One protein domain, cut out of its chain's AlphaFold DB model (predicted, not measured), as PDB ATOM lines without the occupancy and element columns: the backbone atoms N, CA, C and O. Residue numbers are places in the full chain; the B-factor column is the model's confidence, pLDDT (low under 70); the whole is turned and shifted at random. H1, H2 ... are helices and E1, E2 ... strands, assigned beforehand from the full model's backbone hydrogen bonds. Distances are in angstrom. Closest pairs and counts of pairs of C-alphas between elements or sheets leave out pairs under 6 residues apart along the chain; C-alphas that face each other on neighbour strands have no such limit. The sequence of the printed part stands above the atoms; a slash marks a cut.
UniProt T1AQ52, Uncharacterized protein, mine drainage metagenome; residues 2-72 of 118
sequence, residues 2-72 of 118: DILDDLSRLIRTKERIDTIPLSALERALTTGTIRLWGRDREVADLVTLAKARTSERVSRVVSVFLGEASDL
ATOM      1  N   ASP A   2     122.373  79.051 167.817       83.38
ATOM      2  CA  ASP A   2     121.095  78.783 167.153       83.38
ATOM      3  C   ASP A   2     120.718  79.893 166.145       83.38
ATOM      4  O   ASP A   2     121.516  80.783 165.848       83.38
ATOM      5  N   ILE A   3     119.514  79.814 165.571       90.62
ATOM      6  CA  ILE A   3     119.017  80.783 164.580       90.62
ATOM      7  C   ILE A   3     118.933  82.200 165.170       90.62
ATOM      8  O   ILE A   3     119.226  83.168 164.469       90.62
ATOM      9  N   LEU A   4     118.525  82.334 166.432       93.38
ATOM     10  CA  LEU A   4     118.346  83.621 167.103       93.38
ATOM     11  C   LEU A   4     119.698  84.259 167.408       93.38
ATOM     12  O   LEU A   4     119.857  85.461 167.200       93.38
ATOM     13  N   ASP A   5     120.689  83.460 167.801       93.62
ATOM     14  CA  ASP A   5     122.069  83.920 167.943       93.62
ATOM     15  C   ASP A   5     122.629  84.446 166.611       93.62
ATOM     16  O   ASP A   5     123.265  85.507 166.554       93.62
ATOM     17  N   ASP A   6     122.392  83.712 165.518       94.19
ATOM     18  CA  ASP A   6     122.846  84.107 164.187       94.19
ATOM     19  C   ASP A   6     122.154  85.383 163.704       94.19
ATOM     20  O   ASP A   6     122.831  86.302 163.227       94.19
ATOM     21  N   LEU A   7     120.836  85.471 163.881       95.62
ATOM     22  CA  LEU A   7     120.038  86.647 163.552       95.62
ATOM     23  C   LEU A   7     120.458  87.863 164.380       95.62
ATOM     24  O   LEU A   7     120.645  88.945 163.824       95.62
ATOM     25  N   SER A   8     120.669  87.682 165.686       96.44
ATOM     26  CA  SER A   8     121.148  88.726 166.592       96.44
ATOM     27  C   SER A   8     122.458  89.311 166.088       96.44
ATOM     28  O   SER A   8     122.561  90.521 165.888       96.44
ATOM     29  N   ARG A   9     123.439  88.459 165.772       95.56
ATOM     30  CA  ARG A   9     124.724  88.906 165.229       95.56
ATOM     31  C   ARG A   9     124.552  89.676 163.918       95.56
ATOM     32  O   ARG A   9     125.140  90.740 163.766       95.56
ATOM     33  N   LEU A  10     123.745  89.158 162.990       96.44
ATOM     34  CA  LEU A  10     123.509  89.786 161.685       96.44
ATOM     35  C   LEU A  10     122.880  91.179 161.820       96.44
ATOM     36  O   LEU A  10     123.359  92.127 161.197       96.44
ATOM     37  N   ILE A  11     121.841  91.318 162.649       96.31
ATOM     38  CA  ILE A  11     121.170  92.604 162.873       96.31
ATOM     39  C   ILE A  11     122.106  93.569 163.596       96.31
ATOM     40  O   ILE A  11     122.237  94.713 163.171       96.31
ATOM     41  N   ARG A  12     122.811  93.118 164.641       96.19
ATOM     42  CA  ARG A  12     123.779  93.945 165.372       96.19
ATOM     43  C   ARG A  12     124.862  94.511 164.464       96.19
ATOM     44  O   ARG A  12     125.170  95.695 164.551       96.19
ATOM     45  N   THR A  13     125.411  93.688 163.569       95.75
ATOM     46  CA  THR A  13     126.412  94.130 162.594       95.75
ATOM     47  C   THR A  13     125.827  95.121 161.587       95.75
ATOM     48  O   THR A  13     126.455  96.145 161.325       95.75
ATOM     49  N   LYS A  14     124.632  94.855 161.039       95.25
ATOM     50  CA  LYS A  14     123.993  95.728 160.036       95.25
ATOM     51  C   LYS A  14     123.576  97.080 160.618       95.25
ATOM     52  O   LYS A  14     123.837  98.114 160.013       95.25
ATOM     53  N   GLU A  15     122.943  97.067 161.786       93.62
ATOM     54  CA  GLU A  15     122.339  98.247 162.417       93.62
ATOM     55  C   GLU A  15     123.276  98.948 163.413       93.62
ATOM     56  O   GLU A  15     122.924 100.001 163.937       93.62
ATOM     57  N   ARG A  16     124.477  98.394 163.648       93.00
ATOM     58  CA  ARG A  16     125.494  98.903 164.588       93.00
ATOM     59  C   ARG A  16     124.940  99.100 166.003       93.00
ATOM     60  O   ARG A  16     125.044 100.181 166.577       93.00
ATOM     61  N   ILE A  17     124.347  98.040 166.548       92.69
ATOM     62  CA  ILE A  17     123.771  98.017 167.900       92.69
ATOM     63  C   ILE A  17     124.383  96.919 168.770       92.69
ATOM     64  O   ILE A  17     124.807  95.867 168.284       92.69
ATOM     65  N   ASP A  18     124.390  97.146 170.081       91.25
ATOM     66  CA  ASP A  18     125.072  96.259 171.026       91.25
ATOM     67  C   ASP A  18     124.207  95.116 171.537       91.25
ATOM     68  O   ASP A  18     124.701  94.005 171.716       91.25
ATOM     69  N   THR A  19     122.919  95.354 171.756       91.50
ATOM     70  CA  THR A  19     122.014  94.348 172.308       91.50
ATOM     71  C   THR A  19     120.658  94.413 171.627       91.50
ATOM     72  O   THR A  19     120.208  95.462 171.167       91.50
ATOM     73  N   ILE A  20     120.014  93.253 171.535       94.62
ATOM     74  CA  ILE A  20     118.664  93.109 171.001       94.62
ATOM     75  C   ILE A  20     117.911  92.192 171.966       94.62
ATOM     76  O   ILE A  20     118.393  91.090 172.230       94.62
ATOM     77  N   PRO A  21     116.754  92.612 172.506       94.12
ATOM     78  CA  PRO A  21     115.930  91.745 173.337       94.12
ATOM     79  C   PRO A  21     115.497  90.489 172.577       94.12
ATOM     80  O   PRO A  21     115.122  90.573 171.405       94.12
ATOM     81  N   LEU A  22     115.466  89.344 173.263       93.62
ATOM     82  CA  LEU A  22     115.041  88.066 172.683       93.62
ATOM     83  C   LEU A  22     113.663  88.164 172.010       93.62
ATOM     84  O   LEU A  22     113.515  87.787 170.853       93.62
ATOM     85  N   SER A  23     112.693  88.797 172.672       93.81
ATOM     86  CA  SER A  23     111.339  88.990 172.134       93.81
ATOM     87  C   SER A  23     111.294  89.816 170.841       93.81
ATOM     88  O   SER A  23     110.385  89.665 170.024       93.81
ATOM     89  N   ALA A  24     112.269  90.705 170.622       94.44
ATOM     90  CA  ALA A  24     112.395  91.441 169.369       94.44
ATOM     91  C   ALA A  24     112.981  90.562 168.255       94.44
ATOM     92  O   ALA A  24     112.549  90.688 167.112       94.44
ATOM     93  N   LEU A  25     113.910  89.660 168.587       95.50
ATOM     94  CA  LEU A  25     114.458  88.673 167.651       95.50
ATOM     95  C   LEU A  25     113.411  87.631 167.250       95.50
ATOM     96  O   LEU A  25     113.277  87.344 166.067       95.50
ATOM     97  N   GLU A  26     112.638  87.109 168.202       93.38
ATOM     98  CA  GLU A  26     111.549  86.154 167.941       93.38
ATOM     99  C   GLU A  26     110.466  86.768 167.052       93.38
ATOM    100  O   GLU A  26     110.007  86.151 166.085       93.38
ATOM    101  N   ARG A  27     110.103  88.029 167.326       93.44
ATOM    102  CA  ARG A  27     109.193  88.780 166.463       93.44
ATOM    103  C   ARG A  27     109.789  88.949 165.072       93.44
ATOM    104  O   ARG A  27     109.125  88.588 164.113       93.44
ATOM    105  N   ALA A  28     111.041  89.393 164.961       95.50
ATOM    106  CA  ALA A  28     111.712  89.547 163.671       95.50
ATOM    107  C   ALA A  28     111.790  88.234 162.882       95.50
ATOM    108  O   ALA A  28     111.568  88.235 161.674       95.50
ATOM    109  N   LEU A  29     112.034  87.104 163.552       92.62
ATOM    110  CA  LEU A  29     112.060  85.773 162.941       92.62
ATOM    111  C   LEU A  29     110.707  85.381 162.322       92.62
ATOM    112  O   LEU A  29     110.675  84.630 161.342       92.62
ATOM    113  N   THR A  30     109.614  85.893 162.895       90.88
ATOM    114  CA  THR A  30     108.231  85.616 162.488       90.88
ATOM    115  C   THR A  30     107.721  86.622 161.455       90.88
ATOM    116  O   THR A  30     107.102  86.227 160.472       90.88
ATOM    117  N   THR A  31     107.977  87.914 161.661       94.50
ATOM    118  CA  THR A  31     107.396  89.012 160.872       94.50
ATOM    119  C   THR A  31     108.325  89.551 159.792       94.50
ATOM    120  O   THR A  31     107.877  90.314 158.945       94.50
ATOM    121  N   GLY A  32     109.619  89.220 159.834       95.75
ATOM    122  CA  GLY A  32     110.632  89.821 158.965       95.75
ATOM    123  C   GLY A  32     111.008  91.256 159.345       95.75
ATOM    124  O   GLY A  32     111.846  91.854 158.677       95.75
ATOM    125  N   THR A  33     110.453  91.802 160.429       96.56
ATOM    126  CA  THR A  33     110.618  93.208 160.823       96.56
ATOM    127  C   THR A  33     111.073  93.364 162.269       96.56
ATOM    128  O   THR A  33     110.669  92.619 163.161       96.56
ATOM    129  N   ILE A  34     111.902  94.376 162.528       95.94
ATOM    130  CA  ILE A  34     112.350  94.730 163.878       95.94
ATOM    131  C   ILE A  34     112.140  96.220 164.159       95.94
ATOM    132  O   ILE A  34     112.397  97.069 163.311       95.94
ATOM    133  N   ARG A  35     111.700  96.541 165.380       93.56
ATOM    134  CA  ARG A  35     111.507  97.921 165.844       93.56
ATOM    135  C   ARG A  35     112.780  98.404 166.531       93.56
ATOM    136  O   ARG A  35     113.099  97.919 167.612       93.56
ATOM    137  N   LEU A  36     113.474  99.372 165.940       91.50
ATOM    138  CA  LEU A  36     114.687  99.987 166.489       91.50
ATOM    139  C   LEU A  36     114.520 101.508 166.542       91.50
ATOM    140  O   LEU A  36     114.115 102.118 165.555       91.50
ATOM    141  N   TRP A  37     114.797 102.116 167.701       89.38
ATOM    142  CA  TRP A  37     114.620 103.559 167.958       89.38
ATOM    143  C   TRP A  37     113.264 104.114 167.489       89.38
ATOM    144  O   TRP A  37     113.181 105.174 166.873       89.38
ATOM    145  N   GLY A  38     112.189 103.361 167.736       90.50
ATOM    146  CA  GLY A  38     110.843 103.775 167.342       90.50
ATOM    147  C   GLY A  38     110.590 103.755 165.831       90.50
ATOM    148  O   GLY A  38     109.677 104.436 165.374       90.50
ATOM    149  N   ARG A  39     111.355 102.985 165.047       92.75
ATOM    150  CA  ARG A  39     111.106 102.760 163.615       92.75
ATOM    151  C   ARG A  39     111.182 101.281 163.272       92.75
ATOM    152  O   ARG A  39     112.046 100.578 163.791       92.75
ATOM    153  N   ASP A  40     110.276 100.821 162.417       95.44
ATOM    154  CA  ASP A  40     110.322  99.456 161.896       95.44
ATOM    155  C   ASP A  40     111.348  99.365 160.777       95.44
ATOM    156  O   ASP A  40     111.487 100.273 159.954       95.44
ATOM    157  N   ARG A  41     112.109  98.276 160.790       94.75
ATOM    158  CA  ARG A  41     113.146  97.980 159.812       94.75
ATOM    159  C   ARG A  41     112.949  96.585 159.263       94.75
ATOM    160  O   ARG A  41     112.775  95.636 160.027       94.75
ATOM    161  N   GLU A  42     113.034  96.486 157.945       96.62
ATOM    162  CA  GLU A  42     113.013  95.217 157.228       96.62
ATOM    163  C   GLU A  42     114.321  94.450 157.442       96.62
ATOM    164  O   GLU A  42     115.429  94.938 157.183       96.62
ATOM    165  N   VAL A  43     114.175  93.225 157.934       97.06
ATOM    166  CA  VAL A  43     115.261  92.283 158.219       97.06
ATOM    167  C   VAL A  43     114.970  90.886 157.664       97.06
ATOM    168  O   VAL A  43     115.693  89.947 157.993       97.06
ATOM    169  N   ALA A  44     113.968  90.735 156.791       96.50
ATOM    170  CA  ALA A  44     113.593  89.462 156.172       96.50
ATOM    171  C   ALA A  44     114.777  88.752 155.480       96.50
ATOM    172  O   ALA A  44     114.947  87.539 155.625       96.50
ATOM    173  N   ASP A  45     115.660  89.502 154.817       97.06
ATOM    174  CA  ASP A  45     116.875  88.947 154.200       97.06
ATOM    175  C   ASP A  45     117.840  88.369 155.245       97.06
ATOM    176  O   ASP A  45     118.430  87.306 155.050       97.06
ATOM    177  N   LEU A  46     117.979  89.044 156.391       96.75
ATOM    178  CA  LEU A  46     118.831  88.580 157.487       96.75
ATOM    179  C   LEU A  46     118.240  87.348 158.170       96.75
ATOM    180  O   LEU A  46     118.981  86.440 158.541       96.75
ATOM    181  N   VAL A  47     116.913  87.295 158.303       94.69
ATOM    182  CA  VAL A  47     116.187  86.115 158.784       94.69
ATOM    183  C   VAL A  47     116.432  84.928 157.859       94.69
ATOM    184  O   VAL A  47     116.777  83.843 158.328       94.69
ATOM    185  N   THR A  48     116.305  85.140 156.551       92.88
ATOM    186  CA  THR A  48     116.561  84.112 155.537       92.88
ATOM    187  C   THR A  48     118.001  83.611 155.627       92.88
ATOM    188  O   THR A  48     118.232  82.404 155.682       92.88
ATOM    189  N   LEU A  49     118.969  84.522 155.749       93.81
ATOM    190  CA  LEU A  49     120.379  84.176 155.905       93.81
ATOM    191  C   LEU A  49     120.661  83.397 157.203       93.81
ATOM    192  O   LEU A  49     121.411  82.422 157.178       93.81
ATOM    193  N   ALA A  50     120.063  83.787 158.331       93.19
ATOM    194  CA  ALA A  50     120.216  83.083 159.607       93.19
ATOM    195  C   ALA A  50     119.649  81.653 159.545       93.19
ATOM    196  O   ALA A  50     120.303  80.701 159.985       93.19
ATOM    197  N   LYS A  51     118.460  81.487 158.946       89.94
ATOM    198  CA  LYS A  51     117.848  80.171 158.708       89.94
ATOM    199  C   LYS A  51     118.723  79.314 157.795       89.94
ATOM    200  O   LYS A  51     119.009  78.174 158.147       89.94
ATOM    201  N   ALA A  52     119.214  79.868 156.686       88.56
ATOM    202  CA  ALA A  52     120.087  79.161 155.749       88.56
ATOM    203  C   ALA A  52     121.374  78.659 156.426       88.56
ATOM    204  O   ALA A  52     121.699  77.478 156.321       88.56
ATOM    205  N   ARG A  53     122.051  79.509 157.209       91.00
ATOM    206  CA  ARG A  53     123.260  79.123 157.962       91.00
ATOM    207  C   ARG A  53     123.000  77.991 158.948       91.00
ATOM    208  O   ARG A  53     123.816  77.082 159.083       91.00
ATOM    209  N   THR A  54     121.866  78.025 159.642       87.56
ATOM    210  CA  THR A  54     121.499  76.932 160.546       87.56
ATOM    211  C   THR A  54     121.165  75.657 159.776       87.56
ATOM    212  O   THR A  54     121.679  74.602 160.143       87.56
ATOM    213  N   SER A  55     120.404  75.743 158.682       84.75
ATOM    214  CA  SER A  55     120.127  74.604 157.796       84.75
ATOM    215  C   SER A  55     121.410  73.958 157.282       84.75
ATOM    216  O   SER A  55     121.527  72.739 157.321       84.75
ATOM    217  N   GLU A  56     122.400  74.744 156.856       87.00
ATOM    218  CA  GLU A  56     123.697  74.232 156.397       87.00
ATOM    219  C   GLU A  56     124.454  73.488 157.499       87.00
ATOM    220  O   GLU A  56     125.013  72.419 157.253       87.00
ATOM    221  N   ARG A  57     124.457  74.013 158.731       87.62
ATOM    222  CA  ARG A  57     125.082  73.321 159.868       87.62
ATOM    223  C   ARG A  57     124.390  71.998 160.167       87.62
ATOM    224  O   ARG A  57     125.080  70.999 160.343       87.62
ATOM    225  N   VAL A  58     123.056  71.984 160.212       84.00
ATOM    226  CA  VAL A  58     122.298  70.746 160.445       84.00
ATOM    227  C   VAL A  58     122.535  69.761 159.301       84.00
ATOM    228  O   VAL A  58     122.826  68.600 159.564       84.00
ATOM    229  N   SER A  59     122.522  70.224 158.049       82.25
ATOM    230  CA  SER A  59     122.813  69.393 156.877       82.25
ATOM    231  C   SER A  59     124.187  68.749 156.969       82.25
ATOM    232  O   SER A  59     124.307  67.568 156.679       82.25
ATOM    233  N   ARG A  60     125.217  69.484 157.403       85.00
ATOM    234  CA  ARG A  60     126.563  68.925 157.571       85.00
ATOM    235  C   ARG A  60     126.582  67.806 158.605       85.00
ATOM    236  O   ARG A  60     127.192  66.776 158.355       85.00
ATOM    237  N   VAL A  61     125.913  68.004 159.742       83.88
ATOM    238  CA  VAL A  61     125.803  66.971 160.782       83.88
ATOM    239  C   VAL A  61     125.087  65.738 160.226       83.88
ATOM    240  O   VAL A  61     125.608  64.636 160.342       83.88
ATOM    241  N   VAL A  62     123.951  65.925 159.551       80.75
ATOM    242  CA  VAL A  62     123.190  64.834 158.922       80.75
ATOM    243  C   VAL A  62     124.025  64.089 157.877       80.75
ATOM    244  O   VAL A  62     124.028  62.864 157.872       80.75
ATOM    245  N   SER A  63     124.771  64.794 157.024       80.44
ATOM    246  CA  SER A  63     125.627  64.172 156.007       80.44
ATOM    247  C   SER A  63     126.755  63.329 156.606       80.44
ATOM    248  O   SER A  63     127.086  62.300 156.029       80.44
ATOM    249  N   VAL A  64     127.327  63.734 157.746       82.06
ATOM    250  CA  VAL A  64     128.331  62.923 158.459       82.06
ATOM    251  C   VAL A  64     127.706  61.614 158.939       82.06
ATOM    252  O   VAL A  64     128.237  60.552 158.638       82.06
ATOM    253  N   PHE A  65     126.537  61.679 159.585       76.94
ATOM    254  CA  PHE A  65     125.825  60.476 160.028       76.94
ATOM    255  C   PHE A  65     125.443  59.554 158.863       76.94
ATOM    256  O   PHE A  65     125.629  58.348 158.955       76.94
ATOM    257  N   LEU A  66     124.953  60.105 157.751       76.31
ATOM    258  CA  LEU A  66     124.587  59.320 156.567       76.31
ATOM    259  C   LEU A  66     125.790  58.670 155.873       76.31
ATOM    260  O   LEU A  66     125.652  57.588 155.314       76.31
ATOM    261  N   GLY A  67     126.959  59.316 155.893       74.25
ATOM    262  CA  GLY A  67     128.189  58.731 155.357       74.25
ATOM    263  C   GLY A  67     128.650  57.496 156.136       74.25
ATOM    264  O   GLY A  67     129.276  56.613 155.558       74.25
ATOM    265  N   GLU A  68     128.314  57.423 157.425       72.25
ATOM    266  CA  GLU A  68     128.613  56.284 158.299       72.25
ATOM    267  C   GLU A  68     127.483  55.235 158.320       72.25
ATOM    268  O   GLU A  68     127.752  54.055 158.526       72.25
ATOM    269  N   ALA A  69     126.236  55.641 158.057       68.94
ATOM    270  CA  ALA A  69     125.034  54.807 158.123       68.94
ATOM    271  C   ALA A  69     124.433  54.544 156.729       68.94
ATOM    272  O   ALA A  69     123.338  55.007 156.400       68.94
ATOM    273  N   SER A  70     125.162  53.805 155.884       73.31
ATOM    274  CA  SER A  70     124.731  53.471 154.511       73.31
ATOM    275  C   SER A  70     123.453  52.619 154.426       73.31
ATOM    276  O   SER A  70     122.865  52.493 153.355       73.31
ATOM    277  N   ASP A  71     123.039  52.030 155.543       81.44
ATOM    278  CA  ASP A  71     121.853  51.198 155.732       81.44
ATOM    279  C   ASP A  71     120.630  51.983 156.242       81.44
ATOM    280  O   ASP A  71     119.559  51.407 156.426       81.44
ATOM    281  N   LEU A  72     120.756  53.296 156.463       81.31
ATOM    282  CA  LEU A  72     119.650  54.123 156.933       81.31
ATOM    283  C   LEU A  72     118.587  54.312 155.835       81.31
ATOM    284  O   LEU A  72     118.879  54.790 154.738       81.31
TER     285      LEU A  72
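What this domain is: This is residues 2 to 72 of the 118 residues of an uncharacterized protein of mine drainage metagenome (UniProt T1AQ52). A small compact head sits at one end of a long straight helix, H3, whose far part, residues 58 to 68, sticks out from it as a handle with residues 69 to 72 beyond. In the head H1 packs on the near part of H3, H2 crosses near one end of H1 and meets the first turn of H3, and the short hairpin E1 E2 makes the end away from the handle. The printed part has 71 residues, with three named helices and two named strands in the order H1, H2, E1, E2, H3; the sheet has the order E1 - E2 and is antiparallel, and the class is mostly helix. The whole is loose, with a radius of gyration of the C-alphas of 15.5 A, and its outline is a rod of 55 by 21 by 18 A.

How they stand to each other: H1, residues 3 to 15, touches H2, residues 22 to 31, with its residues 4 to 8 alone. The closest C-alphas, those of Leu 4 and Leu 25, are 6.4 A apart, and the two lines are about perpendicular, at 90 degrees. H1 also touches H3, residues 44 to 68, which meets it with residues 46 to 54 alone; the closest C-alphas are those of Leu 7 and Ala 50, 5.3 A apart. These two helices run opposite ways at a steep tilt of 38 degrees. H2 and H3 touch only at their ends, with the C-alphas of Leu 29 and Val 47 closest at 5.9 A, and are about perpendicular, at 87 degrees. E1, residues 33 to 36, comes closest to H2 at the C-alphas of Ala 28 and Ile 34, 5.2 A apart. E1 and E2, residues 39 to 42, form an antiparallel hairpin with an angle of 145 degrees between their directions; N 34 and O 41 at 2.9 A and N 36 and O 39 at 2.8 A are within hydrogen-bond range. H1 is apart from both strands, and H2 is apart from E2. In H1, H2 and H3 every O i to N i+4 pair is within hydrogen-bond range.

Where its parts are: H1 begins at C-alpha 3, (119.017, 80.783, 164.580), and is 17.9 A long from first to last C-alpha. H2 is 14.1 A long. E1 measures 9.7 A and E2 10.1 A. H3 begins at C-alpha 44, (113.593, 89.462, 156.172), and ends at C-alpha 68, (128.613, 56.284, 158.299), a length of 36.5 A.

The domain as a whole: The two C-alphas farthest apart are those of Gly 38 and Asp 71, at 55.0 A. Without residues 58 to 72, which stand free, the body spans 34 by 21 by 17 A. The printed part has no cut and no long link; H1 to H2 is a short link and the others are tight. The mean pLDDT of the printed part is 90.2, and residue 69 is the one printed residue under 70.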